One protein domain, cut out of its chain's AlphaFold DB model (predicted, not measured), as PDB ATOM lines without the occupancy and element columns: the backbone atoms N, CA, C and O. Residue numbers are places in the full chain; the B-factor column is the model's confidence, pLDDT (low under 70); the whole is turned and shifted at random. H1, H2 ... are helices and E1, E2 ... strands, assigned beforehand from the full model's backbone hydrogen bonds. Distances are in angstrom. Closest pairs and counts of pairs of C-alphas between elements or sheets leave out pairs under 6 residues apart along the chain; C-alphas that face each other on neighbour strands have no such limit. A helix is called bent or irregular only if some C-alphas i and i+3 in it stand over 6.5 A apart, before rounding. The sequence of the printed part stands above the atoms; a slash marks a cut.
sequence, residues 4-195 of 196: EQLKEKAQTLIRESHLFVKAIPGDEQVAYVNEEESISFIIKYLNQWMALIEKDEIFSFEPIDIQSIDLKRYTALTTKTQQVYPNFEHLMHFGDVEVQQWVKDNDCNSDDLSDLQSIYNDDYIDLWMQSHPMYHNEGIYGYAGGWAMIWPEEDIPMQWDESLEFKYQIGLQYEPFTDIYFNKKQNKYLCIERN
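Overview. This is residues 4 to 195 of the 196 residues of an uncharacterized protein of Myroides odoratimimus (UniProt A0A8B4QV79). One long, curled sheet of ten strands is folded back on itself into two leaves that face each other, E5 E4 E3 E2 and E1 E7 E8 E9 E10, with the bent strand E6 as the hinge and the edge strands E5 and E10 drawn near each other, like a flattened barrel that is nearly closed. Beyond one end of this sheet the helices H1, H2, H3 and H4 make a loosely joined helical head, and H5 and H6 lead from the head back to the sheet. The printed part has 192 residues, with six named helices and ten named strands in the order H1 E1 E2 E3 E4 E5 E6 H2 H3 H4 H5 H6 E7 E8 E9 E10. The sheet's order is E5 E4 E3 E2 E6 E1 E7 E8 E9 E10, antiparallel throughout, and the class is mixed, helices and strands. The whole is compact, with a radius of gyration of the C-alphas of 17.9 A, yet elongated in outline, spanning 57 by 36 by 29 A.

Along the chain. The hinge strand E6, residues 75 to 84, is 25.5 A long and bends by 56 degrees at residue 81. On one side of it stand E2, residues 31 to 33, E3, residues 39 to 45, E4, residues 48 to 55, 21.4 A, and E5, residues 58 to 63. On the other side stand E1, residues 15 to 22, 22.5 A, E7, residues 140 to 145, E8, residues 164 to 170, E9, residues 177 to 183, 18.8 A, and E10, residues 188 to 194, 19.4 A, which ends at C-alpha 194 (-5.160, 12.667, -37.162). H1, residues 4 to 13, 14.8 A, begins at C-alpha 4 (12.850, -11.447, -47.472) and is irregular, but only just: C-alphas 9 and 12 are 6.9 A apart. The other helices are H2, residues 88 to 94, H3, residues 97 to 105, 12.2 A, H4, residues 113 to 116, H5, residues 122 to 131, 14.0 A, and H6, residues 133 to 136.

Arrangement. The folded sheet, one sheet bent back on itself, has 86 pairs of C-alphas within 11 A between its leaves. E6 pairs in a staggered way, with E2 over residues 75 to 77, where N 77 and O 31 are 2.8 A apart, and with E1 over residues 77 to 84, where N 17 and O 82 are 2.8 A apart. E2 E3 E4 E5 and E7 E8 E9 E10 are meanders, each strand the antiparallel neighbour of the one before. In the hairpin E4 and E5, N 53 and O 60 are 2.8 A apart; in the hairpin E9 and E10, N 194 and O 177 are 2.7 A apart. The closest C-alphas of the edge strands E5 and E10 are those of Phe 59 and Cys 191, 5.6 A apart. H5 and H6 are on the sheet but only graze it, with residues 127 to 131 and 133 to 134; they touch only at the corner, and only just, with 3 pairs of C-alphas within 8 A, the closest Met 129 and Tyr 135, 6.2 A. H1 to H4 are not on the sheet. H2 is the hub: it touches H3, at a steep tilt of 50 degrees, opposite ways, with the C-alphas of Met 92 and Gln 100 closest at 5.1 A. H2 only just touches H1, with 3 pairs of C-alphas within 8 A, the closest Ala 10 and Leu 91, 6.7 A. H2 also only just touches H4, with 3 such pairs, the closest Phe 88 and Leu 116, 6.9 A. Every O i to N i+4 pair is within hydrogen-bond range in H2, H3 and H5, and 4 of 6 in H1; H4 and H6 are too short for such a pair.

Size, cuts and confidence. The two C-alphas farthest apart are those of Ser 68 and Asp 105, 57.5 A. The printed part has no cut. The long links are E5 to E6, 11 residues, and E7 to E8, residues 146 to 163. The mean pLDDT of the printed part is 84.6; it is under 70 at residue 110, residues 113 to 122, residue 137 and residues 150 to 160.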
ATOM      1  N   GLU A   4      11.712 -11.839 -46.633       87.69
ATOM      2  CA  GLU A   4      12.850 -11.447 -47.472       87.69
ATOM      3  C   GLU A   4      12.427 -11.235 -48.932       87.69
ATOM      4  O   GLU A   4      12.849 -10.270 -49.563       87.69
ATOM      5  N   GLN A   5      11.506 -12.063 -49.435       87.50
ATOM      6  CA  GLN A   5      10.891 -11.868 -50.751       87.50
ATOM      7  C   GLN A   5      10.059 -10.578 -50.813       87.50
ATOM      8  O   GLN A   5      10.100  -9.873 -51.819       87.50
ATOM      9  N   LEU A   6       9.319 -10.246 -49.747       84.62
ATOM     10  CA  LEU A   6       8.563  -8.990 -49.673       84.62
ATOM     11  C   LEU A   6       9.496  -7.772 -49.651       84.62
ATOM     12  O   LEU A   6       9.262  -6.821 -50.394       84.62
ATOM     13  N   LYS A   7      10.584  -7.810 -48.870       86.62
ATOM     14  CA  LYS A   7      11.602  -6.744 -48.829       86.62
ATOM     15  C   LYS A   7      12.257  -6.525 -50.187       86.62
ATOM     16  O   LYS A   7      12.359  -5.386 -50.634       86.62
ATOM     17  N   GLU A   8      12.662  -7.603 -50.858       88.25
ATOM     18  CA  GLU A   8      13.236  -7.535 -52.206       88.25
ATOM     19  C   GLU A   8      12.272  -6.838 -53.175       88.25
ATOM     20  O   GLU A   8      12.667  -5.935 -53.913       88.25
ATOM     21  N   LYS A   9      10.984  -7.197 -53.118       86.81
ATOM     22  CA  LYS A   9       9.941  -6.604 -53.967       86.81
ATOM     23  C   LYS A   9       9.590  -5.165 -53.582       86.81
ATOM     24  O   LYS A   9       9.156  -4.405 -54.443       86.81
ATOM     25  N   ALA A  10       9.812  -4.771 -52.330       87.94
ATOM     26  CA  ALA A  10       9.644  -3.402 -51.852       87.94
ATOM     27  C   ALA A  10      10.831  -2.487 -52.199       87.94
ATOM     28  O   ALA A  10      10.675  -1.267 -52.209       87.94
ATOM     29  N   GLN A  11      12.008  -3.048 -52.497       89.12
ATOM     30  CA  GLN A  11      13.269  -2.309 -52.620       89.12
ATOM     31  C   GLN A  11      13.214  -1.169 -53.647       89.12
ATOM     32  O   GLN A  11      13.784  -0.101 -53.423       89.12
ATOM     33  N   THR A  12      12.525  -1.375 -54.770       89.31
ATOM     34  CA  THR A  12      12.378  -0.375 -55.847       89.31
ATOM     35  C   THR A  12      11.396   0.744 -55.501       89.31
ATOM     36  O   THR A  12      11.375   1.774 -56.172       89.31
ATOM     37  N   LEU A  13      10.596   0.543 -54.455       90.44
ATOM     38  CA  LEU A  13       9.576   1.456 -53.956       90.44
ATOM     39  C   LEU A  13      10.003   2.136 -52.647       90.44
ATOM     40  O   LEU A  13       9.251   2.927 -52.087       90.44
ATOM     41  N   ILE A  14      11.209   1.878 -52.141       91.38
ATOM     42  CA  ILE A  14      11.739   2.632 -51.004       91.38
ATOM     43  C   ILE A  14      11.840   4.106 -51.393       91.38
ATOM     44  O   ILE A  14      12.358   4.459 -52.455       91.38
ATOM     45  N   ARG A  15      11.344   4.976 -50.514       91.19
ATOM     46  CA  ARG A  15      11.381   6.426 -50.707       91.19
ATOM     47  C   ARG A  15      12.235   7.090 -49.644       91.19
ATOM     48  O   ARG A  15      12.333   6.610 -48.518       91.19
ATOM     49  N   GLU A  16      12.836   8.214 -50.012       92.12
ATOM     50  CA  GLU A  16      13.474   9.106 -49.051       92.12
ATOM     51  C   GLU A  16      12.414   9.987 -48.385       92.12
ATOM     52  O   GLU A  16      11.516  10.513 -49.049       92.12
ATOM     53  N   SER A  17      12.531  10.131 -47.069       91.50
ATOM     54  CA  SER A  17      11.784  11.079 -46.256       91.50
ATOM     55  C   SER A  17      12.749  12.074 -45.615       91.50
ATOM     56  O   SER A  17      13.834  11.703 -45.159       91.50
ATOM     57  N   HIS A  18      12.350  13.343 -45.589       93.00
ATOM     58  CA  HIS A  18      13.069  14.429 -44.934       93.00
ATOM     59  C   HIS A  18      12.428  14.701 -43.582       93.00
ATOM     60  O   HIS A  18      11.273  15.103 -43.510       93.00
ATOM     61  N   LEU A  19      13.187  14.497 -42.519       93.19
ATOM     62  CA  LEU A  19      12.722  14.571 -41.144       93.19
ATOM     63  C   LEU A  19      13.078  15.931 -40.572       93.19
ATOM     64  O   LEU A  19      14.258  16.288 -40.560       93.19
ATOM     65  N   PHE A  20      12.083  16.662 -40.084       94.25
ATOM     66  CA  PHE A  20      12.296  17.957 -39.454       94.25
ATOM     67  C   PHE A  20      12.703  17.762 -37.997       94.25
ATOM     68  O   PHE A  20      11.947  17.235 -37.182       94.25
ATOM     69  N   VAL A  21      13.918  18.193 -37.674       93.94
ATOM     70  CA  VAL A  21      14.512  18.090 -36.337       93.94
ATOM     71  C   VAL A  21      15.043  19.446 -35.904       93.94
ATOM     72  O   VAL A  21      15.315  20.311 -36.737       93.94
ATOM     73  N   LYS A  22      15.215  19.646 -34.596       95.12
ATOM     74  CA  LYS A  22      15.742  20.903 -34.053       95.12
ATOM     75  C   LYS A  22      17.110  21.239 -34.654       95.12
ATOM     76  O   LYS A  22      18.034  20.434 -34.572       95.12
ATOM     77  N   ALA A  23      17.240  22.443 -35.208       96.12
ATOM     78  CA  ALA A  23      18.497  22.940 -35.752       96.12
ATOM     79  C   ALA A  23      19.496  23.274 -34.632       96.12
ATOM     80  O   ALA A  23      19.132  23.855 -33.602       96.12
ATOM     81  N   ILE A  24      20.770  22.957 -34.854       95.00
ATOM     82  CA  ILE A  24      21.887  23.387 -34.005       95.00
ATOM     83  C   ILE A  24      22.642  24.568 -34.644       95.00
ATOM     84  O   ILE A  24      22.475  24.849 -35.834       95.00
ATOM     85  N   PRO A  25      23.467  25.316 -33.881       94.44
ATOM     86  CA  PRO A  25      24.237  26.421 -34.444       94.44
ATOM     87  C   PRO A  25      25.122  25.967 -35.613       94.44
ATOM     88  O   PRO A  25      26.025  25.156 -35.430       94.44
ATOM     89  N   GLY A  26      24.878  26.532 -36.798       93.12
ATOM     90  CA  GLY A  26      25.591  26.199 -38.035       93.12
ATOM     91  C   GLY A  26      24.748  25.441 -39.063       93.12
ATOM     92  O   GLY A  26      25.124  25.441 -40.233       93.12
ATOM     93  N   ASP A  27      23.611  24.873 -38.660       95.75
ATOM     94  CA  ASP A  27      22.686  24.220 -39.587       95.75
ATOM     95  C   ASP A  27      21.955  25.225 -40.483       95.75
ATOM     96  O   ASP A  27      21.685  26.370 -40.097       95.75
ATOM     97  N   GLU A  28      21.569  24.763 -41.672       93.12
ATOM     98  CA  GLU A  28      20.583  25.462 -42.489       93.12
ATOM     99  C   GLU A  28      19.203  25.373 -41.823       93.12
ATOM    100  O   GLU A  28      18.712  24.294 -41.497       93.12
ATOM    101  N   GLN A  29      18.567  26.526 -41.626       94.00
ATOM    102  CA  GLN A  29      17.216  26.608 -41.078       94.00
ATOM    103  C   GLN A  29      16.215  26.564 -42.230       94.00
ATOM    104  O   GLN A  29      16.133  27.506 -43.023       94.00
ATOM    105  N   VAL A  30      15.464  25.471 -42.324       94.62
ATOM    106  CA  VAL A  30      14.538  25.219 -43.441       94.62
ATOM    107  C   VAL A  30      13.071  25.296 -43.025       94.62
ATOM    108  O   VAL A  30      12.202  25.516 -43.874       94.62
ATOM    109  N   ALA A  31      12.794  25.157 -41.728       96.06
ATOM    110  CA  ALA A  31      11.458  25.245 -41.161       96.06
ATOM    111  C   ALA A  31      11.481  25.798 -39.726       96.06
ATOM    112  O   ALA A  31      12.539  25.926 -39.107       96.06
ATOM    113  N   TYR A  32      10.303  26.125 -39.211       96.44
ATOM    114  CA  TYR A  32      10.070  26.629 -37.864       96.44
ATOM    115  C   TYR A  32       8.783  26.017 -37.307       96.44
ATOM    116  O   TYR A  32       7.828  25.830 -38.057       96.44
ATOM    117  N   VAL A  33       8.745  25.738 -36.007       94.88
ATOM    118  CA  VAL A  33       7.570  25.166 -35.326       94.88
ATOM    119  C   VAL A  33       7.280  25.892 -34.015       94.88
ATOM    120  O   VAL A  33       8.211  26.342 -33.332       94.88
ATOM    121  N   ASN A  34       5.997  26.027 -33.687       92.94
ATOM    122  CA  ASN A  34       5.500  26.520 -32.406       92.94
ATOM    123  C   ASN A  34       4.083  25.978 -32.143       92.94
ATOM    124  O   ASN A  34       3.146  26.376 -32.814       92.94
ATOM    125  N   GLU A  35       3.915  25.121 -31.141       84.38
ATOM    126  CA  GLU A  35       2.622  24.496 -30.804       84.38
ATOM    127  C   GLU A  35       1.636  25.426 -30.071       84.38
ATOM    128  O   GLU A  35       0.465  25.100 -29.936       84.38
ATOM    129  N   GLU A  36       2.084  26.587 -29.590       87.12
ATOM    130  CA  GLU A  36       1.253  27.549 -28.847       87.12
ATOM    131  C   GLU A  36       0.642  28.636 -29.748       87.12
ATOM    132  O   GLU A  36      -0.242  29.383 -29.321       87.12
ATOM    133  N   GLU A  37       1.135  28.774 -30.980       89.56
ATOM    134  CA  GLU A  37       0.696  29.797 -31.925       89.56
ATOM    135  C   GLU A  37      -0.319  29.236 -32.919       89.56
ATOM    136  O   GLU A  37      -0.227  28.093 -33.352       89.56
ATOM    137  N   SER A  38      -1.223  30.094 -33.401       91.12
ATOM    138  CA  SER A  38      -2.140  29.728 -34.491       91.12
ATOM    139  C   SER A  38      -1.422  29.388 -35.799       91.12
ATOM    140  O   SER A  38      -2.017  28.812 -36.701       91.12
ATOM    141  N   ILE A  39      -0.153  29.769 -35.935       94.69
ATOM    142  CA  ILE A  39       0.720  29.319 -37.013       94.69
ATOM    143  C   ILE A  39       1.670  28.294 -36.408       94.69
ATOM    144  O   ILE A  39       2.677  28.664 -35.807       94.69
ATOM    145  N   SER A  40       1.346  27.013 -36.562       92.56
ATOM    146  CA  SER A  40       2.046  25.955 -35.837       92.56
ATOM    147  C   SER A  40       3.325  25.493 -36.524       92.56
ATOM    148  O   SER A  40       4.293  25.108 -35.869       92.56
ATOM    149  N   PHE A  41       3.377  25.590 -37.852       95.50
ATOM    150  CA  PHE A  41       4.528  25.175 -38.645       95.50
ATOM    151  C   PHE A  41       4.741  26.095 -39.838       95.50
ATOM    152  O   PHE A  41       3.794  26.487 -40.514       95.50
ATOM    153  N   ILE A  42       5.996  26.422 -40.121       96.94
ATOM    154  CA  ILE A  42       6.406  27.291 -41.220       96.94
ATOM    155  C   ILE A  42       7.546  26.612 -41.963       96.94
ATOM    156  O   ILE A  42       8.519  26.188 -41.348       96.94
ATOM    157  N   ILE A  43       7.480  26.560 -43.289       95.94
ATOM    158  CA  ILE A  43       8.499  25.908 -44.110       95.94
ATOM    159  C   ILE A  43       8.818  26.703 -45.364       95.94
ATOM    160  O   ILE A  43       7.942  27.284 -46.011       95.94
ATOM    161  N   LYS A  44      10.096  26.688 -45.742       90.06
ATOM    162  CA  LYS A  44      10.536  27.171 -47.044       90.06
ATOM    163  C   LYS A  44      10.292  26.088 -48.090       90.06
ATOM    164  O   LYS A  44      11.050  25.128 -48.195       90.06
ATOM    165  N   TYR A  45       9.246  26.259 -48.888       83.19
ATOM    166  CA  TYR A  45       8.915  25.359 -49.986       83.19
ATOM    167  C   TYR A  45       9.177  26.047 -51.327       83.19
ATOM    168  O   TYR A  45       8.557  27.058 -51.665       83.19
ATOM    169  N   LEU A  46      10.114  25.501 -52.110       82.25
ATOM    170  CA  LEU A  46      10.610  26.128 -53.339       82.25
ATOM    171  C   LEU A  46      11.125  27.558 -53.056       82.25
ATOM    172  O   LEU A  46      12.084  27.738 -52.308       82.25
ATOM    173  N   ASN A  47      10.483  28.577 -53.634       85.56
ATOM    174  CA  ASN A  47      10.833  29.991 -53.468       85.56
ATOM    175  C   ASN A  47       9.825  30.756 -52.588       85.56
ATOM    176  O   ASN A  47       9.784  31.985 -52.643       85.56
ATOM    177  N   GLN A  48       8.995  30.052 -51.813       92.69
ATOM    178  CA  GLN A  48       7.919  30.639 -51.017       92.69
ATOM    179  C   GLN A  48       7.894  30.063 -49.598       92.69
ATOM    180  O   GLN A  48       8.166  28.883 -49.386       92.69
ATOM    181  N   TRP A  49       7.563  30.906 -48.620       95.69
ATOM    182  CA  TRP A  49       7.260  30.451 -47.269       95.69
ATOM    183  C   TRP A  49       5.799  30.039 -47.195       95.69
ATOM    184  O   TRP A  49       4.912  30.795 -47.591       95.69
ATOM    185  N   MET A  50       5.576  28.827 -46.710       96.44
ATOM    186  CA  MET A  50       4.262  28.246 -46.479       96.44
ATOM    187  C   MET A  50       4.093  28.015 -44.986       96.44
ATOM    188  O   MET A  50       5.085  27.787 -44.289       96.44
ATOM    189  N   ALA A  51       2.859  28.047 -44.503       96.25
ATOM    190  CA  ALA A  51       2.568  27.804 -43.107       96.25
ATOM    191  C   ALA A  51       1.329  26.937 -42.913       96.25
ATOM    192  O   ALA A  51       0.364  27.065 -43.664       96.25
ATOM    193  N   LEU A  52       1.382  26.078 -41.897       96.12
ATOM    194  CA  LEU A  52       0.228  25.405 -41.324       96.12
ATOM    195  C   LEU A  52      -0.421  26.366 -40.329       96.12
ATOM    196  O   LEU A  52       0.223  26.806 -39.375       96.12
ATOM    197  N   ILE A  53      -1.668  26.727 -40.601       95.06
ATOM    198  CA  ILE A  53      -2.431  27.713 -39.846       95.06
ATOM    199  C   ILE A  53      -3.657  27.015 -39.280       95.06
ATOM    200  O   ILE A  53      -4.421  26.412 -40.030       95.06
ATOM    201  N   GLU A  54      -3.856  27.131 -37.979       92.25
ATOM    202  CA  GLU A  54      -5.067  26.705 -37.299       92.25
ATOM    203  C   GLU A  54      -5.969  27.916 -37.053       92.25
ATOM    204  O   GLU A  54      -5.557  28.939 -36.491       92.25
ATOM    205  N   LYS A  55      -7.225  27.814 -37.483       91.38
ATOM    206  CA  LYS A  55      -8.246  28.814 -37.190       91.38
ATOM    207  C   LYS A  55      -9.594  28.141 -36.997       91.38
ATOM    208  O   LYS A  55     -10.070  27.470 -37.904       91.38
ATOM    209  N   ASP A  56     -10.226  28.402 -35.854       89.06
ATOM    210  CA  ASP A  56     -11.533  27.833 -35.506       89.06
ATOM    211  C   ASP A  56     -11.535  26.289 -35.637       89.06
ATOM    212  O   ASP A  56     -12.458  25.728 -36.222       89.06
ATOM    213  N   GLU A  57     -10.471  25.625 -35.150       84.06
ATOM    214  CA  GLU A  57     -10.244  24.162 -35.230       84.06
ATOM    215  C   GLU A  57     -10.115  23.616 -36.670       84.06
ATOM    216  O   GLU A  57     -10.247  22.420 -36.926       84.06
ATOM    217  N   ILE A  58      -9.862  24.489 -37.652       89.12
ATOM    218  CA  ILE A  58      -9.641  24.109 -39.049       89.12
ATOM    219  C   ILE A  58      -8.207  24.445 -39.439       89.12
ATOM    220  O   ILE A  58      -7.778  25.599 -39.363       89.12
ATOM    221  N   PHE A  59      -7.492  23.435 -39.932       92.75
ATOM    222  CA  PHE A  59      -6.144  23.593 -40.462       92.75
ATOM    223  C   PHE A  59      -6.153  23.989 -41.944       92.75
ATOM    224  O   PHE A  59      -6.859  23.398 -42.768       92.75
ATOM    225  N   SER A  60      -5.311  24.954 -42.309       95.06
ATOM    226  CA  SER A  60      -4.988  25.277 -43.698       95.06
ATOM    227  C   SER A  60      -3.480  25.371 -43.918       95.06
ATOM    228  O   SER A  60      -2.714  25.644 -42.998       95.06
ATOM    229  N   PHE A  61      -3.043  25.114 -45.155       96.25
ATOM    230  CA  PHE A  61      -1.639  25.220 -45.542       96.25
ATOM    231  C   PHE A  61      -1.487  26.232 -46.669       96.25
ATOM    232  O   PHE A  61      -1.856  25.978 -47.819       96.25
ATOM    233  N   GLU A  62      -0.980  27.408 -46.317       95.38
ATOM    234  CA  GLU A  62      -1.091  28.606 -47.142       95.38
ATOM    235  C   GLU A  62       0.214  29.404 -47.178       95.38
ATOM    236  O   GLU A  62       1.040  29.311 -46.268       95.38
ATOM    237  N   PRO A  63       0.442  30.183 -48.246       95.75
ATOM    238  CA  PRO A  63       1.610  31.039 -48.325       95.75
ATOM    239  C   PRO A  63       1.552  32.183 -47.315       95.75
ATOM    240  O   PRO A  63       0.507  32.806 -47.133       95.75
ATOM    241  N   ILE A  64       2.703  32.528 -46.742       96.06
ATOM    242  CA  ILE A  64       2.827  33.630 -45.783       96.06
ATOM    243  C   ILE A  64       3.952  34.597 -46.156       96.06
ATOM    244  O   ILE A  64       4.911  34.244 -46.848       96.06
ATOM    245  N   ASP A  65       3.853  35.823 -45.643       94.94
ATOM    246  CA  ASP A  65       4.992  36.736 -45.580       94.94
ATOM    247  C   ASP A  65       5.774  36.486 -44.288       94.94
ATOM    248  O   ASP A  65       5.368  36.903 -43.203       94.94
ATOM    249  N   ILE A  66       6.922  35.823 -44.412       93.94
ATOM    250  CA  ILE A  66       7.777  35.478 -43.272       93.94
ATOM    251  C   ILE A  66       8.238  36.709 -42.475       93.94
ATOM    252  O   ILE A  66       8.491  36.598 -41.280       93.94
ATOM    253  N   GLN A  67       8.323  37.892 -43.102       94.06
ATOM    254  CA  GLN A  67       8.749  39.124 -42.425       94.06
ATOM    255  C   GLN A  67       7.710  39.635 -41.421       94.06
ATOM    256  O   GLN A  67       8.043  40.432 -40.546       94.06
ATOM    257  N   SER A  68       6.463  39.172 -41.539       93.50
ATOM    258  CA  SER A  68       5.379  39.487 -40.606       93.50
ATOM    259  C   SER A  68       5.386  38.621 -39.339       93.50
ATOM    260  O   SER A  68       4.621  38.898 -38.416       93.50
ATOM    261  N   ILE A  69       6.256  37.606 -39.268       95.50
ATOM    262  CA  ILE A  69       6.306  36.632 -38.173       95.50
ATOM    263  C   ILE A  69       7.500  36.903 -37.250       95.50
ATOM    264  O   ILE A  69       8.642  37.025 -37.698       95.50
ATOM    265  N   ASP A  70       7.264  36.932 -35.934       95.31
ATOM    266  CA  ASP A  70       8.345  36.954 -34.941       95.31
ATOM    267  C   ASP A  70       8.936  35.551 -34.737       95.31
ATOM    268  O   ASP A  70       8.582  34.823 -33.807       95.31
ATOM    269  N   LEU A  71       9.877  35.177 -35.608       94.81
ATOM    270  CA  LEU A  71      10.556  33.875 -35.580       94.81
ATOM    271  C   LEU A  71      11.305  33.578 -34.274       94.81
ATOM    272  O   LEU A  71      11.649  32.427 -34.025       94.81
ATOM    273  N   LYS A  72      11.539  34.568 -33.400       94.12
ATOM    274  CA  LYS A  72      12.151  34.327 -32.081       94.12
ATOM    275  C   LYS A  72      11.269  33.490 -31.162       94.12
ATOM    276  O   LYS A  72      11.777  32.919 -30.202       94.12
ATOM    277  N   ARG A  73       9.965  33.441 -31.442       95.56
ATOM    278  CA  ARG A  73       9.003  32.611 -30.715       95.56
ATOM    279  C   ARG A  73       9.012  31.160 -31.192       95.56
ATOM    280  O   ARG A  73       8.364  30.337 -30.569       95.56
ATOM    281  N   TYR A  74       9.720  30.837 -32.271       95.88
ATOM    282  CA  TYR A  74       9.668  29.524 -32.902       95.88
ATOM    283  C   TYR A  74      10.951  28.729 -32.669       95.88
ATOM    284  O   TYR A  74      12.052  29.282 -32.579       95.88
ATOM    285  N   THR A  75      10.819  27.405 -32.648       95.19
ATOM    286  CA  THR A  75      11.967  26.500 -32.724       95.19
ATOM    287  C   THR A  75      12.377  26.347 -34.184       95.19
ATOM    288  O   THR A  75      11.587  25.895 -35.007       95.19
ATOM    289  N   ALA A  76      13.614  26.726 -34.512       96.69
ATOM    290  CA  ALA A  76      14.174  26.531 -35.846       96.69
ATOM    291  C   ALA A  76      14.504  25.055 -36.097       96.69
ATOM    292  O   ALA A  76      15.062  24.376 -35.229       96.69
ATOM    293  N   LEU A  77      14.195  24.587 -37.302       96.06
ATOM    294  CA  LEU A  77      14.339  23.200 -37.720       96.06
ATOM    295  C   LEU A  77      15.267  23.076 -38.933       96.06
ATOM    296  O   LEU A  77      15.268  23.920 -39.834       96.06
ATOM    297  N   THR A  78      16.025  21.986 -38.945       95.88
ATOM    298  CA  THR A  78      16.813  21.483 -40.076       95.88
ATOM    299  C   THR A  78      16.220  20.152 -40.554       95.88
ATOM    300  O   THR A  78      15.291  19.626 -39.931       95.88
ATOM    301  N   THR A  79      16.740  19.592 -41.645       94.12
ATOM    302  CA  THR A  79      16.325  18.280 -42.153       94.12
ATOM    303  C   THR A  79      17.433  17.238 -42.067       94.12
ATOM    304  O   THR A  79      18.599  17.500 -42.352       94.12
ATOM    305  N   LYS A  80      17.046  16.007 -41.720       92.81
ATOM    306  CA  LYS A  80      17.844  14.791 -41.941       92.81
ATOM    307  C   LYS A  80      17.081  13.850 -42.869       92.81
ATOM    308  O   LYS A  80      15.858  13.920 -42.926       92.81
ATOM    309  N   THR A  81      17.769  12.976 -43.592       92.88
ATOM    310  CA  THR A  81      17.119  12.012 -44.490       92.88
ATOM    311  C   THR A  81      17.017  10.629 -43.856       92.88
ATOM    312  O   THR A  81      17.886  10.216 -43.086       92.88
ATOM    313  N   GLN A  82      15.948   9.907 -44.183       90.69
ATOM    314  CA  GLN A  82      15.764   8.497 -43.848       90.69
ATOM    315  C   GLN A  82      15.069   7.776 -45.008       90.69
ATOM    316  O   GLN A  82      14.260   8.361 -45.724       90.69
ATOM    317  N   GLN A  83      15.388   6.497 -45.191       91.56
ATOM    318  CA  GLN A  83      14.676   5.630 -46.124       91.56
ATOM    319  C   GLN A  83      13.466   4.988 -45.451       91.56
ATOM    320  O   GLN A  83      13.571   4.471 -44.340       91.56
ATOM    321  N   VAL A  84      12.342   5.000 -46.159       89.75
ATOM    322  CA  VAL A  84      11.045   4.536 -45.671       89.75
ATOM    323  C   VAL A  84      10.501   3.465 -46.611       89.75
ATOM    324  O   VAL A  84      10.475   3.654 -47.835       89.75
ATOM    325  N   TYR A  85      10.069   2.339 -46.043       88.75
ATOM    326  CA  TYR A  85       9.441   1.262 -46.805       88.75
ATOM    327  C   TYR A  85       7.982   1.615 -47.143       88.75
ATOM    328  O   TYR A  85       7.316   2.278 -46.348       88.75
ATOM    329  N   PRO A  86       7.463   1.198 -48.312       86.19
ATOM    330  CA  PRO A  86       6.040   1.342 -48.634       86.19
ATOM    331  C   PRO A  86       5.162   0.570 -47.645       86.19
ATOM    332  O   PRO A  86       5.563  -0.476 -47.150       86.19
ATOM    333  N   ASN A  87       3.950   1.042 -47.370       80.81
ATOM    334  CA  ASN A  87       2.950   0.202 -46.699       80.81
ATOM    335  C   ASN A  87       2.420  -0.885 -47.666       80.81
ATOM    336  O   ASN A  87       2.786  -0.919 -48.851       80.81
ATOM    337  N   PHE A  88       1.571  -1.786 -47.170       79.19
ATOM    338  CA  PHE A  88       1.030  -2.880 -47.980       79.19
ATOM    339  C   PHE A  88       0.183  -2.390 -49.156       79.19
ATOM    340  O   PHE A  88       0.224  -2.988 -50.228       79.19
ATOM    341  N   GLU A  89      -0.513  -1.272 -48.999       77.81
ATOM    342  CA  GLU A  89      -1.337  -0.640 -50.025       77.81
ATOM    343  C   GLU A  89      -0.504  -0.261 -51.246       77.81
ATOM    344  O   GLU A  89      -0.815  -0.629 -52.381       77.81
ATOM    345  N   HIS A  90       0.615   0.426 -51.018       81.25
ATOM    346  CA  HIS A  90       1.517   0.807 -52.097       81.25
ATOM    347  C   HIS A  90       2.197  -0.408 -52.732       81.25
ATOM    348  O   HIS A  90       2.399  -0.425 -53.946       81.25
ATOM    349  N   LEU A  91       2.521  -1.437 -51.945       82.88
ATOM    350  CA  LEU A  91       3.036  -2.695 -52.483       82.88
ATOM    351  C   LEU A  91       1.999  -3.448 -53.324       82.88
ATOM    352  O   LEU A  91       2.353  -4.060 -54.327       82.88
ATOM    353  N   MET A  92       0.724  -3.396 -52.962       80.31
ATOM    354  CA  MET A  92      -0.344  -4.049 -53.708       80.31
ATOM    355  C   MET A  92      -0.666  -3.301 -55.012       80.31
ATOM    356  O   MET A  92      -0.870  -3.940 -56.042       80.31
ATOM    357  N   HIS A  93      -0.635  -1.966 -55.019       79.38
ATOM    358  CA  HIS A  93      -0.912  -1.191 -56.235       79.38
ATOM    359  C   HIS A  93       0.293  -1.063 -57.180       79.38
ATOM    360  O   HIS A  93       0.122  -1.082 -58.400       79.38
ATOM    361  N   PHE A  94       1.508  -0.928 -56.640       82.94
ATOM    362  CA  PHE A  94       2.715  -0.613 -57.421       82.94
ATOM    363  C   PHE A  94       3.815  -1.665 -57.325       82.94
ATOM    364  O   PHE A  94       4.791  -1.592 -58.074       82.94
ATOM    365  N   GLY A  95       3.694  -2.612 -56.397       82.75
ATOM    366  CA  GLY A  95       4.658  -3.689 -56.247       82.75
ATOM    367  C   GLY A  95       4.559  -4.719 -57.363       82.75
ATOM    368  O   GLY A  95       3.682  -4.690 -58.230       82.75
ATOM    369  N   ASP A  96       5.516  -5.638 -57.327       88.06
ATOM    370  CA  ASP A  96       5.661  -6.715 -58.297       88.06
ATOM    371  C   ASP A  96       4.406  -7.607 -58.390       88.06
ATOM    372  O   ASP A  96       3.681  -7.790 -57.410       88.06
ATOM    373  N   VAL A  97       4.181  -8.210 -59.563       89.12
ATOM    374  CA  VAL A  97       3.010  -9.065 -59.850       89.12
ATOM    375  C   VAL A  97       2.845 -10.178 -58.815       89.12
ATOM    376  O   VAL A  97       1.719 -10.522 -58.460       89.12
ATOM    377  N   GLU A  98       3.941 -10.723 -58.286       89.00
ATOM    378  CA  GLU A  98       3.868 -11.758 -57.254       89.00
ATOM    379  C   GLU A  98       3.322 -11.230 -55.919       89.00
ATOM    380  O   GLU A  98       2.664 -11.990 -55.212       89.00
ATOM    381  N   VAL A  99       3.544  -9.954 -55.567       85.62
ATOM    382  CA  VAL A  99       2.917  -9.337 -54.378       85.62
ATOM    383  C   VAL A  99       1.414  -9.255 -54.578       85.62
ATOM    384  O   VAL A  99       0.652  -9.702 -53.726       85.62
ATOM    385  N   GLN A 100       0.988  -8.750 -55.734       85.62
ATOM    386  CA  GLN A 100      -0.429  -8.596 -56.055       85.62
ATOM    387  C   GLN A 100      -1.148  -9.948 -56.091       85.62
ATOM    388  O   GLN A 100      -2.280 -10.068 -55.624       85.62
ATOM    389  N   GLN A 101      -0.494 -10.979 -56.633       86.56
ATOM    390  CA  GLN A 101      -1.037 -12.332 -56.643       86.56
ATOM    391  C   GLN A 101      -1.093 -12.920 -55.233       86.56
ATOM    392  O   GLN A 101      -2.099 -13.513 -54.865       86.56
ATOM    393  N   TRP A 102      -0.058 -12.703 -54.420       85.62
ATOM    394  CA  TRP A 102      -0.041 -13.177 -53.041       85.62
ATOM    395  C   TRP A 102      -1.159 -12.559 -52.191       85.62
ATOM    396  O   TRP A 102      -1.773 -13.291 -51.421       85.62
ATOM    397  N   VAL A 103      -1.481 -11.271 -52.364       80.62
ATOM    398  CA  VAL A 103      -2.648 -10.630 -51.719       80.62
ATOM    399  C   VAL A 103      -3.942 -11.368 -52.082       80.62
ATOM    400  O   VAL A 103      -4.697 -11.763 -51.198       80.62
ATOM    401  N   LYS A 104      -4.164 -11.629 -53.379       82.06
ATOM    402  CA  LYS A 104      -5.357 -12.343 -53.872       82.06
ATOM    403  C   LYS A 104      -5.450 -13.775 -53.348       82.06
ATOM    404  O   LYS A 104      -6.538 -14.236 -53.033       82.06
ATOM    405  N   ASP A 105      -4.318 -14.468 -53.254       85.88
ATOM    406  CA  ASP A 105      -4.254 -15.854 -52.778       85.88
ATOM    407  C   ASP A 105      -4.530 -15.983 -51.265       85.88
ATOM    408  O   ASP A 105      -4.732 -17.094 -50.782       85.88
ATOM    409  N   ASN A 106      -4.530 -14.871 -50.516       79.44
ATOM    410  CA  ASN A 106      -4.884 -14.819 -49.091       79.44
ATOM    411  C   ASN A 106      -6.296 -14.250 -48.860       79.44
ATOM    412  O   ASN A 106      -6.569 -13.725 -47.786       79.44
ATOM    413  N   ASP A 107      -7.181 -14.338 -49.862       75.62
ATOM    414  CA  ASP A 107      -8.588 -13.899 -49.809       75.62
ATOM    415  C   ASP A 107      -8.788 -12.430 -49.383       75.62
ATOM    416  O   ASP A 107      -9.879 -12.035 -48.974       75.62
ATOM    417  N   CYS A 108      -7.755 -11.596 -49.509       76.81
ATOM    418  CA  CYS A 108      -7.835 -10.177 -49.187       76.81
ATOM    419  C   CYS A 108      -8.411  -9.403 -50.372       76.81
ATOM    420  O   CYS A 108      -7.943  -9.543 -51.510       76.81
ATOM    421  N   ASN A 109      -9.398  -8.546 -50.114       75.75
ATOM    422  CA  ASN A 109      -9.873  -7.623 -51.127       75.75
ATOM    423  C   ASN A 109      -8.835  -6.515 -51.340       75.75
ATOM    424  O   ASN A 109      -8.627  -5.665 -50.484       75.75
ATOM    425  N   SER A 110      -8.207  -6.490 -52.517       68.88
ATOM    426  CA  SER A 110      -7.259  -5.431 -52.882       68.88
ATOM    427  C   SER A 110      -7.891  -4.037 -52.898       68.88
ATOM    428  O   SER A 110      -7.181  -3.048 -52.808       68.88
ATOM    429  N   ASP A 111      -9.211  -3.937 -53.008       70.88
ATOM    430  CA  ASP A 111      -9.907  -2.651 -52.984       70.88
ATOM    431  C   ASP A 111     -10.365  -2.252 -51.566       70.88
ATOM    432  O   ASP A 111     -10.922  -1.167 -51.386       70.88
ATOM    433  N   ASP A 112     -10.137  -3.104 -50.557       71.25
ATOM    434  CA  ASP A 112     -10.459  -2.843 -49.153       71.25
ATOM    435  C   ASP A 112      -9.186  -2.820 -48.297       71.25
ATOM    436  O   ASP A 112      -8.570  -3.843 -48.001       71.25
ATOM    437  N   LEU A 113      -8.791  -1.620 -47.872       63.12
ATOM    438  CA  LEU A 113      -7.581  -1.428 -47.071       63.12
ATOM    439  C   LEU A 113      -7.670  -2.101 -45.697       63.12
ATOM    440  O   LEU A 113      -6.644  -2.478 -45.136       63.12
ATOM    441  N   SER A 114      -8.883  -2.289 -45.168       64.25
ATOM    442  CA  SER A 114      -9.068  -2.991 -43.896       64.25
ATOM    443  C   SER A 114      -8.753  -4.485 -44.021       64.25
ATOM    444  O   SER A 114      -8.168  -5.067 -43.109       64.25
ATOM    445  N   ASP A 115      -9.011  -5.081 -45.189       65.94
ATOM    446  CA  ASP A 115      -8.668  -6.476 -45.465       65.94
ATOM    447  C   ASP A 115      -7.154  -6.671 -45.601       65.94
ATOM    448  O   ASP A 115      -6.634  -7.716 -45.215       65.94
ATOM    449  N   LEU A 116      -6.407  -5.674 -46.087       66.75
ATOM    450  CA  LEU A 116      -4.945  -5.780 -46.199       66.75
ATOM    451  C   LEU A 116      -4.254  -5.896 -44.835       66.75
ATOM    452  O   LEU A 116      -3.190  -6.503 -44.754       66.75
ATOM    453  N   GLN A 117      -4.865  -5.389 -43.762       60.50
ATOM    454  CA  GLN A 117      -4.366  -5.578 -42.394       60.50
ATOM    455  C   GLN A 117      -4.462  -7.040 -41.939       60.50
ATOM    456  O   GLN A 117      -3.704  -7.473 -41.075       60.50
ATOM    457  N   SER A 118      -5.370  -7.824 -42.533       62.91
ATOM    458  CA  SER A 118      -5.502  -9.256 -42.241       62.91
ATOM    459  C   SER A 118      -4.352 -10.093 -42.809       62.91
ATOM    460  O   SER A 118      -4.160 -11.244 -42.403       62.91
ATOM    461  N   ILE A 119      -3.533  -9.500 -43.686       67.00
ATOM    462  CA  ILE A 119      -2.247 -10.039 -44.115       67.00
ATOM    463  C   ILE A 119      -1.258  -9.886 -42.947       67.00
ATOM    464  O   ILE A 119      -0.365  -9.041 -42.957       67.00
ATOM    465  N   TYR A 120      -1.433 -10.714 -41.917       60.47
ATOM    466  CA  TYR A 120      -0.573 -10.789 -40.735       60.47
ATOM    467  C   TYR A 120       0.824 -11.292 -41.128       60.47
ATOM    468  O   TYR A 120       1.150 -12.477 -41.034       60.47
ATOM    469  N   ASN A 121       1.662 -10.379 -41.614       67.94
ATOM    470  CA  ASN A 121       3.108 -10.529 -41.623       67.94
ATOM    471  C   ASN A 121       3.684  -9.487 -40.665       67.94
ATOM    472  O   ASN A 121       4.155  -8.431 -41.095       67.94
ATOM    473  N   ASP A 122       3.596  -9.805 -39.373       68.12
ATOM    474  CA  ASP A 122       4.039  -8.957 -38.262       68.12
ATOM    475  C   ASP A 122       5.466  -8.446 -38.482       68.12
ATOM    476  O   ASP A 122       5.735  -7.269 -38.283       68.12
ATOM    477  N   ASP A 123       6.356  -9.276 -39.039       76.12
ATOM    478  CA  ASP A 123       7.737  -8.875 -39.310       76.12
ATOM    479  C   ASP A 123       7.847  -7.739 -40.352       76.12
ATOM    480  O   ASP A 123       8.775  -6.926 -40.300       76.12
ATOM    481  N   TYR A 124       6.942  -7.684 -41.340       79.19
ATOM    482  CA  TYR A 124       6.916  -6.592 -42.319       79.19
ATOM    483  C   TYR A 124       6.299  -5.330 -41.727       79.19
ATOM    484  O   TYR A 124       6.807  -4.239 -41.978       79.19
ATOM    485  N   ILE A 125       5.225  -5.475 -40.951       77.25
ATOM    486  CA  ILE A 125       4.590  -4.356 -40.249       77.25
ATOM    487  C   ILE A 125       5.607  -3.721 -39.298       77.25
ATOM    488  O   ILE A 125       5.835  -2.517 -39.370       77.25
ATOM    489  N   ASP A 126       6.316  -4.534 -38.517       80.12
ATOM    490  CA  ASP A 126       7.397  -4.093 -37.641       80.12
ATOM    491  C   ASP A 126       8.506  -3.383 -38.422       80.12
ATOM    492  O   ASP A 126       8.937  -2.299 -38.031       80.12
ATOM    493  N   LEU A 127       8.958  -3.934 -39.556       83.06
ATOM    494  CA  LEU A 127       9.944  -3.276 -40.423       83.06
ATOM    495  C   LEU A 127       9.438  -1.920 -40.933       83.06
ATOM    496  O   LEU A 127      10.174  -0.928 -40.937       83.06
ATOM    497  N   TRP A 128       8.195  -1.881 -41.403       83.62
ATOM    498  CA  TRP A 128       7.566  -0.681 -41.925       83.62
ATOM    499  C   TRP A 128       7.474   0.387 -40.833       83.62
ATOM    500  O   TRP A 128       7.962   1.500 -41.056       83.62
ATOM    501  N   MET A 129       6.983   0.033 -39.642       81.12
ATOM    502  CA  MET A 129       6.932   0.898 -38.459       81.12
ATOM    503  C   MET A 129       8.331   1.366 -38.044       81.12
ATOM    504  O   MET A 129       8.524   2.552 -37.778       81.12
ATOM    505  N   GLN A 130       9.335   0.480 -38.050       82.38
ATOM    506  CA  GLN A 130      10.751   0.803 -37.793       82.38
ATOM    507  C   GLN A 130      11.319   1.813 -38.787       82.38
ATOM    508  O   GLN A 130      12.133   2.664 -38.425       82.38
ATOM    509  N   SER A 131      10.881   1.749 -40.042       82.81
ATOM    510  CA  SER A 131      11.282   2.715 -41.063       82.81
ATOM    511  C   SER A 131      10.505   4.034 -40.993       82.81
ATOM    512  O   SER A 131      10.953   5.015 -41.586       82.81
ATOM    513  N   HIS A 132       9.381   4.083 -40.266       84.31
ATOM    514  CA  HIS A 132       8.522   5.262 -40.183       84.31
ATOM    515  C   HIS A 132       8.921   6.200 -39.033       84.31
ATOM    516  O   HIS A 132       8.984   5.778 -37.873       84.31
ATOM    517  N   PRO A 133       9.143   7.497 -39.326       78.00
ATOM    518  CA  PRO A 133       9.703   8.449 -38.371       78.00
ATOM    519  C   PRO A 133       8.966   8.569 -37.034       78.00
ATOM    520  O   PRO A 133       9.636   8.662 -36.008       78.00
ATOM    521  N   MET A 134       7.631   8.513 -37.025       74.56
ATOM    522  CA  MET A 134       6.832   8.742 -35.809       74.56
ATOM    523  C   MET A 134       6.967   7.659 -34.745       74.56
ATOM    524  O   MET A 134       6.719   7.932 -33.579       74.56
ATOM    525  N   TYR A 135       7.323   6.431 -35.116       74.00
ATOM    526  CA  TYR A 135       7.311   5.318 -34.164       74.00
ATOM    527  C   TYR A 135       8.626   5.167 -33.398       74.00
ATOM    528  O   TYR A 135       8.649   4.571 -32.326       74.00
ATOM    529  N   HIS A 136       9.727   5.677 -33.954       70.06
ATOM    530  CA  HIS A 136      11.074   5.304 -33.509       70.06
ATOM    531  C   HIS A 136      12.017   6.487 -33.285       70.06
ATOM    532  O   HIS A 136      13.168   6.276 -32.901       70.06
ATOM    533  N   ASN A 137      11.576   7.724 -33.524       68.25
ATOM    534  CA  ASN A 137      12.441   8.890 -33.402       68.25
ATOM    535  C   ASN A 137      11.805   9.988 -32.539       68.25
ATOM    536  O   ASN A 137      11.017  10.801 -33.022       68.25
ATOM    537  N   GLU A 138      12.257  10.079 -31.291       75.06
ATOM    538  CA  GLU A 138      11.993  11.243 -30.448       75.06
ATOM    539  C   GLU A 138      12.596  12.518 -31.074       75.06
ATOM    540  O   GLU A 138      13.658  12.494 -31.708       75.06
ATOM    541  N   GLY A 139      11.927  13.659 -30.881       84.81
ATOM    542  CA  GLY A 139      12.413  14.964 -31.348       84.81
ATOM    543  C   GLY A 139      12.288  15.201 -32.858       84.81
ATOM    544  O   GLY A 139      12.996  16.056 -33.403       84.81
ATOM    545  N   ILE A 140      11.414  14.450 -33.533       89.06
ATOM    546  CA  ILE A 140      10.936  14.763 -34.881       89.06
ATOM    547  C   ILE A 140       9.658  15.591 -34.768       89.06
ATOM    548  O   ILE A 140       8.712  15.172 -34.117       89.06
ATOM    549  N   TYR A 141       9.648  16.745 -35.432       91.19
ATOM    550  CA  TYR A 141       8.509  17.675 -35.474       91.19
ATOM    551  C   TYR A 141       7.604  17.463 -36.697       91.19
ATOM    552  O   TYR A 141       6.581  18.123 -36.868       91.19
ATOM    553  N   GLY A 142       8.027  16.583 -37.598       90.56
ATOM    554  CA  GLY A 142       7.304  16.215 -38.799       90.56
ATOM    555  C   GLY A 142       8.235  15.632 -39.848       90.56
ATOM    556  O   GLY A 142       9.459  15.574 -39.673       90.56
ATOM    557  N   TYR A 143       7.671  15.247 -40.984       91.69
ATOM    558  CA  TYR A 143       8.448  14.810 -42.134       91.69
ATOM    559  C   TYR A 143       7.803  15.190 -43.464       91.69
ATOM    560  O   TYR A 143       6.610  15.472 -43.546       91.69
ATOM    561  N   ALA A 144       8.620  15.203 -44.514       91.69
ATOM    562  CA  ALA A 144       8.218  15.429 -45.895       91.69
ATOM    563  C   ALA A 144       8.677  14.277 -46.788       91.69
ATOM    564  O   ALA A 144       9.722  13.672 -46.547       91.69
ATOM    565  N   GLY A 145       7.940  14.012 -47.863       86.00
ATOM    566  CA  GLY A 145       8.259  12.894 -48.752       86.00
ATOM    567  C   GLY A 145       8.072  11.531 -48.075       86.00
ATOM    568  O   GLY A 145       7.439  11.421 -47.029       86.00
ATOM    569  N   GLY A 146       8.605  10.472 -48.676       85.81
ATOM    570  CA  GLY A 146       8.308   9.110 -48.240       85.81
ATOM    571  C   GLY A 146       6.909   8.646 -48.661       85.81
ATOM    572  O   GLY A 146       6.448   8.912 -49.782       85.81
ATOM    573  N   TRP A 147       6.262   7.921 -47.755       82.44
ATOM    574  CA  TRP A 147       4.913   7.387 -47.900       82.44
ATOM    575  C   TRP A 147       3.986   8.038 -46.866       82.44
ATOM    576  O   TRP A 147       4.422   8.374 -45.765       82.44
ATOM    577  N   ALA A 148       2.721   8.258 -47.237       73.31
ATOM    578  CA  ALA A 148       1.713   8.721 -46.287       73.31
ATOM    579  C   ALA A 148       1.486   7.647 -45.220       73.31
ATOM    580  O   ALA A 148       1.421   6.459 -45.553       73.31
ATOM    581  N   MET A 149       1.338   8.064 -43.965       70.56
ATOM    582  CA  MET A 149       0.922   7.165 -42.898       70.56
ATOM    583  C   MET A 149      -0.596   7.006 -42.977       70.56
ATOM    584  O   MET A 149      -1.344   7.939 -42.708       70.56
ATOM    585  N   ILE A 150      -1.067   5.829 -43.380       63.69
ATOM    586  CA  ILE A 150      -2.478   5.468 -43.228       63.69
ATOM    587  C   ILE A 150      -2.541   4.676 -41.926       63.69
ATOM    588  O   ILE A 150      -2.039   3.554 -41.878       63.69
ATOM    589  N   TRP A 151      -3.055   5.285 -40.851       55.44
ATOM    590  CA  TRP A 151      -3.206   4.567 -39.587       55.44
ATOM    591  C   TRP A 151      -4.238   3.441 -39.757       55.44
ATOM    592  O   TRP A 151      -5.303   3.700 -40.327       55.44
ATOM    593  N   PRO A 152      -3.962   2.215 -39.285       47.56
ATOM    594  CA  PRO A 152      -4.859   1.086 -39.499       47.56
ATOM    595  C   PRO A 152      -6.176   1.161 -38.704       47.56
ATOM    596  O   PRO A 152      -7.182   0.626 -39.165       47.56
ATOM    597  N   GLU A 153      -6.192   1.801 -37.527       45.78
ATOM    598  CA  GLU A 153      -7.219   1.496 -36.510       45.78
ATOM    599  C   GLU A 153      -8.259   2.592 -36.198       45.78
ATOM    600  O   GLU A 153      -9.279   2.258 -35.600       45.78
ATOM    601  N   GLU A 154      -8.086   3.863 -36.583       47.09
ATOM    602  CA  GLU A 154      -8.878   4.957 -35.959       47.09
ATOM    603  C   GLU A 154      -9.598   5.915 -36.928       47.09
ATOM    604  O   GLU A 154     -10.348   6.781 -36.492       47.09
ATOM    605  N   ASP A 155      -9.499   5.717 -38.239       51.31
ATOM    606  CA  ASP A 155     -10.293   6.455 -39.225       51.31
ATOM    607  C   ASP A 155     -10.681   5.518 -40.364       51.31
ATOM    608  O   ASP A 155     -10.003   4.523 -40.606       51.31
ATOM    609  N   ILE A 156     -11.741   5.847 -41.114       54.12
ATOM    610  CA  ILE A 156     -11.942   5.241 -42.438       54.12
ATOM    611  C   ILE A 156     -10.618   5.445 -43.183       54.12
ATOM    612  O   ILE A 156     -10.278   6.610 -43.443       54.12
ATOM    613  N   PRO A 157      -9.848   4.377 -43.479       53.53
ATOM    614  CA  PRO A 157      -8.532   4.534 -44.068       53.53
ATOM    615  C   PRO A 157      -8.732   5.355 -45.327       53.53
ATOM    616  O   PRO A 157      -9.645   5.077 -46.114       53.53
ATOM    617  N   MET A 158      -7.967   6.443 -45.456       57.81
ATOM    618  CA  MET A 158      -8.130   7.319 -46.605       57.81
ATOM    619  C   MET A 158      -7.866   6.454 -47.829       57.81
ATOM    620  O   MET A 158      -6.733   6.026 -48.048       57.81
ATOM    621  N   GLN A 159      -8.937   6.141 -48.562       60.09
ATOM    622  CA  GLN A 159      -8.839   5.286 -49.730       60.09
ATOM    623  C   GLN A 159      -7.781   5.881 -50.643       60.09
ATOM    624  O   GLN A 159      -7.687   7.106 -50.782       60.09
ATOM    625  N   TRP A 160      -6.975   5.003 -51.232       67.50
ATOM    626  CA  TRP A 160      -5.974   5.409 -52.194       67.50
ATOM    627  C   TRP A 160      -6.601   6.355 -53.233       67.50
ATOM    628  O   TRP A 160      -7.511   5.976 -53.972       67.50
ATOM    629  N   ASP A 161      -6.124   7.601 -53.276       73.56
ATOM    630  CA  ASP A 161      -6.577   8.614 -54.227       73.56
ATOM    631  C   ASP A 161      -5.365   9.206 -54.942       73.56
ATOM    632  O   ASP A 161      -4.646  10.051 -54.412       73.56
ATOM    633  N   GLU A 162      -5.166   8.805 -56.198       79.06
ATOM    634  CA  GLU A 162      -4.083   9.305 -57.053       79.06
ATOM    635  C   GLU A 162      -4.130  10.824 -57.278       79.06
ATOM    636  O   GLU A 162      -3.139  11.441 -57.701       79.06
ATOM    637  N   SER A 163      -5.285  11.449 -57.026       85.12
ATOM    638  CA  SER A 163      -5.430  12.897 -57.092       85.12
ATOM    639  C   SER A 163      -4.902  13.626 -55.863       85.12
ATOM    640  O   SER A 163      -4.720  14.841 -55.941       85.12
ATOM    641  N   LEU A 164      -4.595  12.914 -54.782       85.62
ATOM    642  CA  LEU A 164      -3.888  13.441 -53.626       85.62
ATOM    643  C   LEU A 164      -2.396  13.112 -53.731       85.62
ATOM    644  O   LEU A 164      -1.979  12.049 -54.184       85.62
ATOM    645  N   GLU A 165      -1.562  14.064 -53.339       87.94
ATOM    646  CA  GLU A 165      -0.123  13.874 -53.206       87.94
ATOM    647  C   GLU A 165       0.279  14.250 -51.788       87.94
ATOM    648  O   GLU A 165       0.118  15.404 -51.397       87.94
ATOM    649  N   PHE A 166       0.797  13.290 -51.026       87.69
ATOM    650  CA  PHE A 166       1.338  13.556 -49.697       87.69
ATOM    651  C   PHE A 166       2.490  14.560 -49.781       87.69
ATOM    652  O   PHE A 166       3.388  14.420 -50.617       87.69
ATOM    653  N   LYS A 167       2.456  15.578 -48.923       91.19
ATOM    654  CA  LYS A 167       3.503  16.597 -48.840       91.19
ATOM    655  C   LYS A 167       4.209  16.541 -47.503       91.19
ATOM    656  O   LYS A 167       5.435  16.441 -47.492       91.19
ATOM    657  N   TYR A 168       3.439  16.588 -46.422       91.81
ATOM    658  CA  TYR A 168       3.969  16.657 -45.071       91.81
ATOM    659  C   TYR A 168       3.085  15.902 -44.096       91.81
ATOM    660  O   TYR A 168       1.874  15.849 -44.281       91.81
ATOM    661  N   GLN A 169       3.703  15.426 -43.027       90.44
ATOM    662  CA  GLN A 169       3.030  15.117 -41.778       90.44
ATOM    663  C   GLN A 169       3.697  15.960 -40.695       90.44
ATOM    664  O   GLN A 169       4.920  15.901 -40.555       90.44
ATOM    665  N   ILE A 170       2.922  16.770 -39.981       90.62
ATOM    666  CA  ILE A 170       3.417  17.720 -38.979       90.62
ATOM    667  C   ILE A 170       2.826  17.364 -37.621       90.62
ATOM    668  O   ILE A 170       1.611  17.279 -37.498       90.62
ATOM    669  N   GLY A 171       3.673  17.173 -36.617       85.94
ATOM    670  CA  GLY A 171       3.261  16.768 -35.274       85.94
ATOM    671  C   GLY A 171       4.371  16.015 -34.549       85.94
ATOM    672  O   GLY A 171       5.335  15.557 -35.173       85.94
ATOM    673  N   LEU A 172       4.237  15.917 -33.228       74.75
ATOM    674  CA  LEU A 172       5.149  15.164 -32.375       74.75
ATOM    675  C   LEU A 172       4.718  13.703 -32.244       74.75
ATOM    676  O   LEU A 172       3.575  13.317 -32.480       74.75
ATOM    677  N   GLN A 173       5.673  12.868 -31.854       72.00
ATOM    678  CA  GLN A 173       5.415  11.474 -31.523       72.00
ATOM    679  C   GLN A 173       4.396  11.366 -30.369       72.00
ATOM    680  O   GLN A 173       4.581  11.995 -29.331       72.00
ATOM    681  N   TYR A 174       3.380  10.509 -30.541       70.50
ATOM    682  CA  TYR A 174       2.272  10.276 -29.594       70.50
ATOM    683  C   TYR A 174       1.345  11.476 -29.341       70.50
ATOM    684  O   TYR A 174       0.617  11.485 -28.348       70.50
ATOM    685  N   GLU A 175       1.364  12.472 -30.223       79.25
ATOM    686  CA  GLU A 175       0.428  13.593 -30.206       79.25
ATOM    687  C   GLU A 175      -0.360  13.641 -31.520       79.25
ATOM    688  O   GLU A 175       0.137  13.147 -32.542       79.25
ATOM    689  N   PRO A 176      -1.562  14.254 -31.529       82.19
ATOM    690  CA  PRO A 176      -2.273  14.526 -32.765       82.19
ATOM    691  C   PRO A 176      -1.367  15.206 -33.790       82.19
ATOM    692  O   PRO A 176      -0.542  16.064 -33.463       82.19
ATOM    693  N   PHE A 177      -1.514  14.807 -35.045       85.94
ATOM    694  CA  PHE A 177      -0.689  15.310 -36.133       85.94
ATOM    695  C   PHE A 177      -1.546  15.697 -37.326       85.94
ATOM    696  O   PHE A 177      -2.635  15.172 -37.535       85.94
ATOM    697  N   THR A 178      -1.024  16.593 -38.152       89.06
ATOM    698  CA  THR A 178      -1.708  17.062 -39.351       89.06
ATOM    699  C   THR A 178      -0.987  16.576 -40.593       89.06
ATOM    700  O   THR A 178       0.157  16.952 -40.870       89.06
ATOM    701  N   ASP A 179      -1.688  15.766 -41.379       89.69
ATOM    702  CA  ASP A 179      -1.286  15.435 -42.736       89.69
ATOM    703  C   ASP A 179      -1.614  16.588 -43.681       89.69
ATOM    704  O   ASP A 179      -2.710  17.153 -43.666       89.69
ATOM    705  N   ILE A 180      -0.690  16.873 -44.590       91.75
ATOM    706  CA  ILE A 180      -0.850  17.866 -45.643       91.75
ATOM    707  C   ILE A 180      -0.746  17.159 -46.989       91.75
ATOM    708  O   ILE A 180       0.317  16.666 -47.380       91.75
ATOM    709  N   TYR A 181      -1.847  17.172 -47.734       91.12
ATOM    710  CA  TYR A 181      -1.930  16.656 -49.095       91.12
ATOM    711  C   TYR A 181      -2.110  17.795 -50.090       91.12
ATOM    712  O   TYR A 181      -2.829  18.760 -49.845       91.12
ATOM    713  N   PHE A 182      -1.512  17.665 -51.267       92.00
ATOM    714  CA  PHE A 182      -1.849  18.497 -52.410       92.00
ATOM    715  C   PHE A 182      -2.901  17.793 -53.270       92.00
ATOM    716  O   PHE A 182      -2.651  16.724 -53.826       92.00
ATOM    717  N   ASN A 183      -4.079  18.401 -53.396       92.38
ATOM    718  CA  ASN A 183      -5.145  17.911 -54.257       92.38
ATOM    719  C   ASN A 183      -4.947  18.432 -55.686       92.38
ATOM    720  O   ASN A 183      -5.205  19.600 -55.982       92.38
ATOM    721  N   LYS A 184      -4.544  17.540 -56.594       92.69
ATOM    722  CA  LYS A 184      -4.266  17.831 -58.009       92.69
ATOM    723  C   LYS A 184      -5.509  18.273 -58.784       92.69
ATOM    724  O   LYS A 184      -5.394  19.091 -59.689       92.69
ATOM    725  N   LYS A 185      -6.698  17.757 -58.439       92.38
ATOM    726  CA  LYS A 185      -7.965  18.115 -59.116       92.38
ATOM    727  C   LYS A 185      -8.384  19.547 -58.797       92.38
ATOM    728  O   LYS A 185      -8.910  20.242 -59.659       92.38
ATOM    729  N   GLN A 186      -8.181  19.968 -57.551       93.31
ATOM    730  CA  GLN A 186      -8.611  21.275 -57.049       93.31
ATOM    731  C   GLN A 186      -7.477  22.307 -57.001       93.31
ATOM    732  O   GLN A 186      -7.745  23.477 -56.737       93.31
ATOM    733  N   ASN A 187      -6.235  21.886 -57.263       92.94
ATOM    734  CA  ASN A 187      -5.028  22.706 -57.189       92.94
ATOM    735  C   ASN A 187      -4.900  23.440 -55.839       92.94
ATOM    736  O   ASN A 187      -4.639  24.641 -55.790       92.94
ATOM    737  N   LYS A 188      -5.145  22.716 -54.741       94.06
ATOM    738  CA  LYS A 188      -5.150  23.262 -53.378       94.06
ATOM    739  C   LYS A 188      -4.582  22.266 -52.376       94.06
ATOM    740  O   LYS A 188      -4.604  21.061 -52.627       94.06
ATOM    741  N   TYR A 189      -4.137  22.768 -51.232       93.44
ATOM    742  CA  TYR A 189      -3.767  21.919 -50.108       93.44
ATOM    743  C   TYR A 189      -5.003  21.484 -49.313       93.44
ATOM    744  O   TYR A 189      -5.985  22.219 -49.201       93.44
ATOM    745  N   LEU A 190      -4.940  20.264 -48.796       91.88
ATOM    746  CA  LEU A 190      -5.875  19.672 -47.857       91.88
ATOM    747  C   LEU A 190      -5.084  19.339 -46.595       91.88
ATOM    748  O   LEU A 190      -4.054  18.676 -46.693       91.88
ATOM    749  N   CYS A 191      -5.567  19.803 -45.447       91.75
ATOM    750  CA  CYS A 191      -5.004  19.469 -44.146       91.75
ATOM    751  C   CYS A 191      -5.981  18.539 -43.433       91.75
ATOM    752  O   CYS A 191      -7.182  18.817 -43.425       91.75
ATOM    753  N   ILE A 192      -5.481  17.429 -42.903       87.19
ATOM    754  CA  ILE A 192      -6.275  16.431 -42.187       87.19
ATOM    755  C   ILE A 192      -5.596  16.206 -40.846       87.19
ATOM    756  O   ILE A 192      -4.471  15.716 -40.810       87.19
ATOM    757  N   GLU A 193      -6.272  16.583 -39.767       86.75
ATOM    758  CA  GLU A 193      -5.843  16.223 -38.419       86.75
ATOM    759  C   GLU A 193      -6.097  14.730 -38.186       86.75
ATOM    760  O   GLU A 193      -7.111  14.179 -38.625       86.75
ATOM    761  N   ARG A 194      -5.150  14.078 -37.521       80.00
ATOM    762  CA  ARG A 194      -5.160  12.667 -37.162       80.00
ATOM    763  C   ARG A 194      -4.949  12.549 -35.666       80.00
ATOM    764  O   ARG A 194      -4.028  13.156 -35.121       80.00
ATOM    765  N   ASN A 195      -5.773  11.728 -35.032       72.50
ATOM    766  CA  ASN A 195      -5.577  11.345 -33.641       72.50
ATOM    767  C   ASN A 195      -4.647  10.125 -33.581       72.50
ATOM    768  O   ASN A 195      -4.711   9.253 -34.448       72.50
TER     769      ASN A 195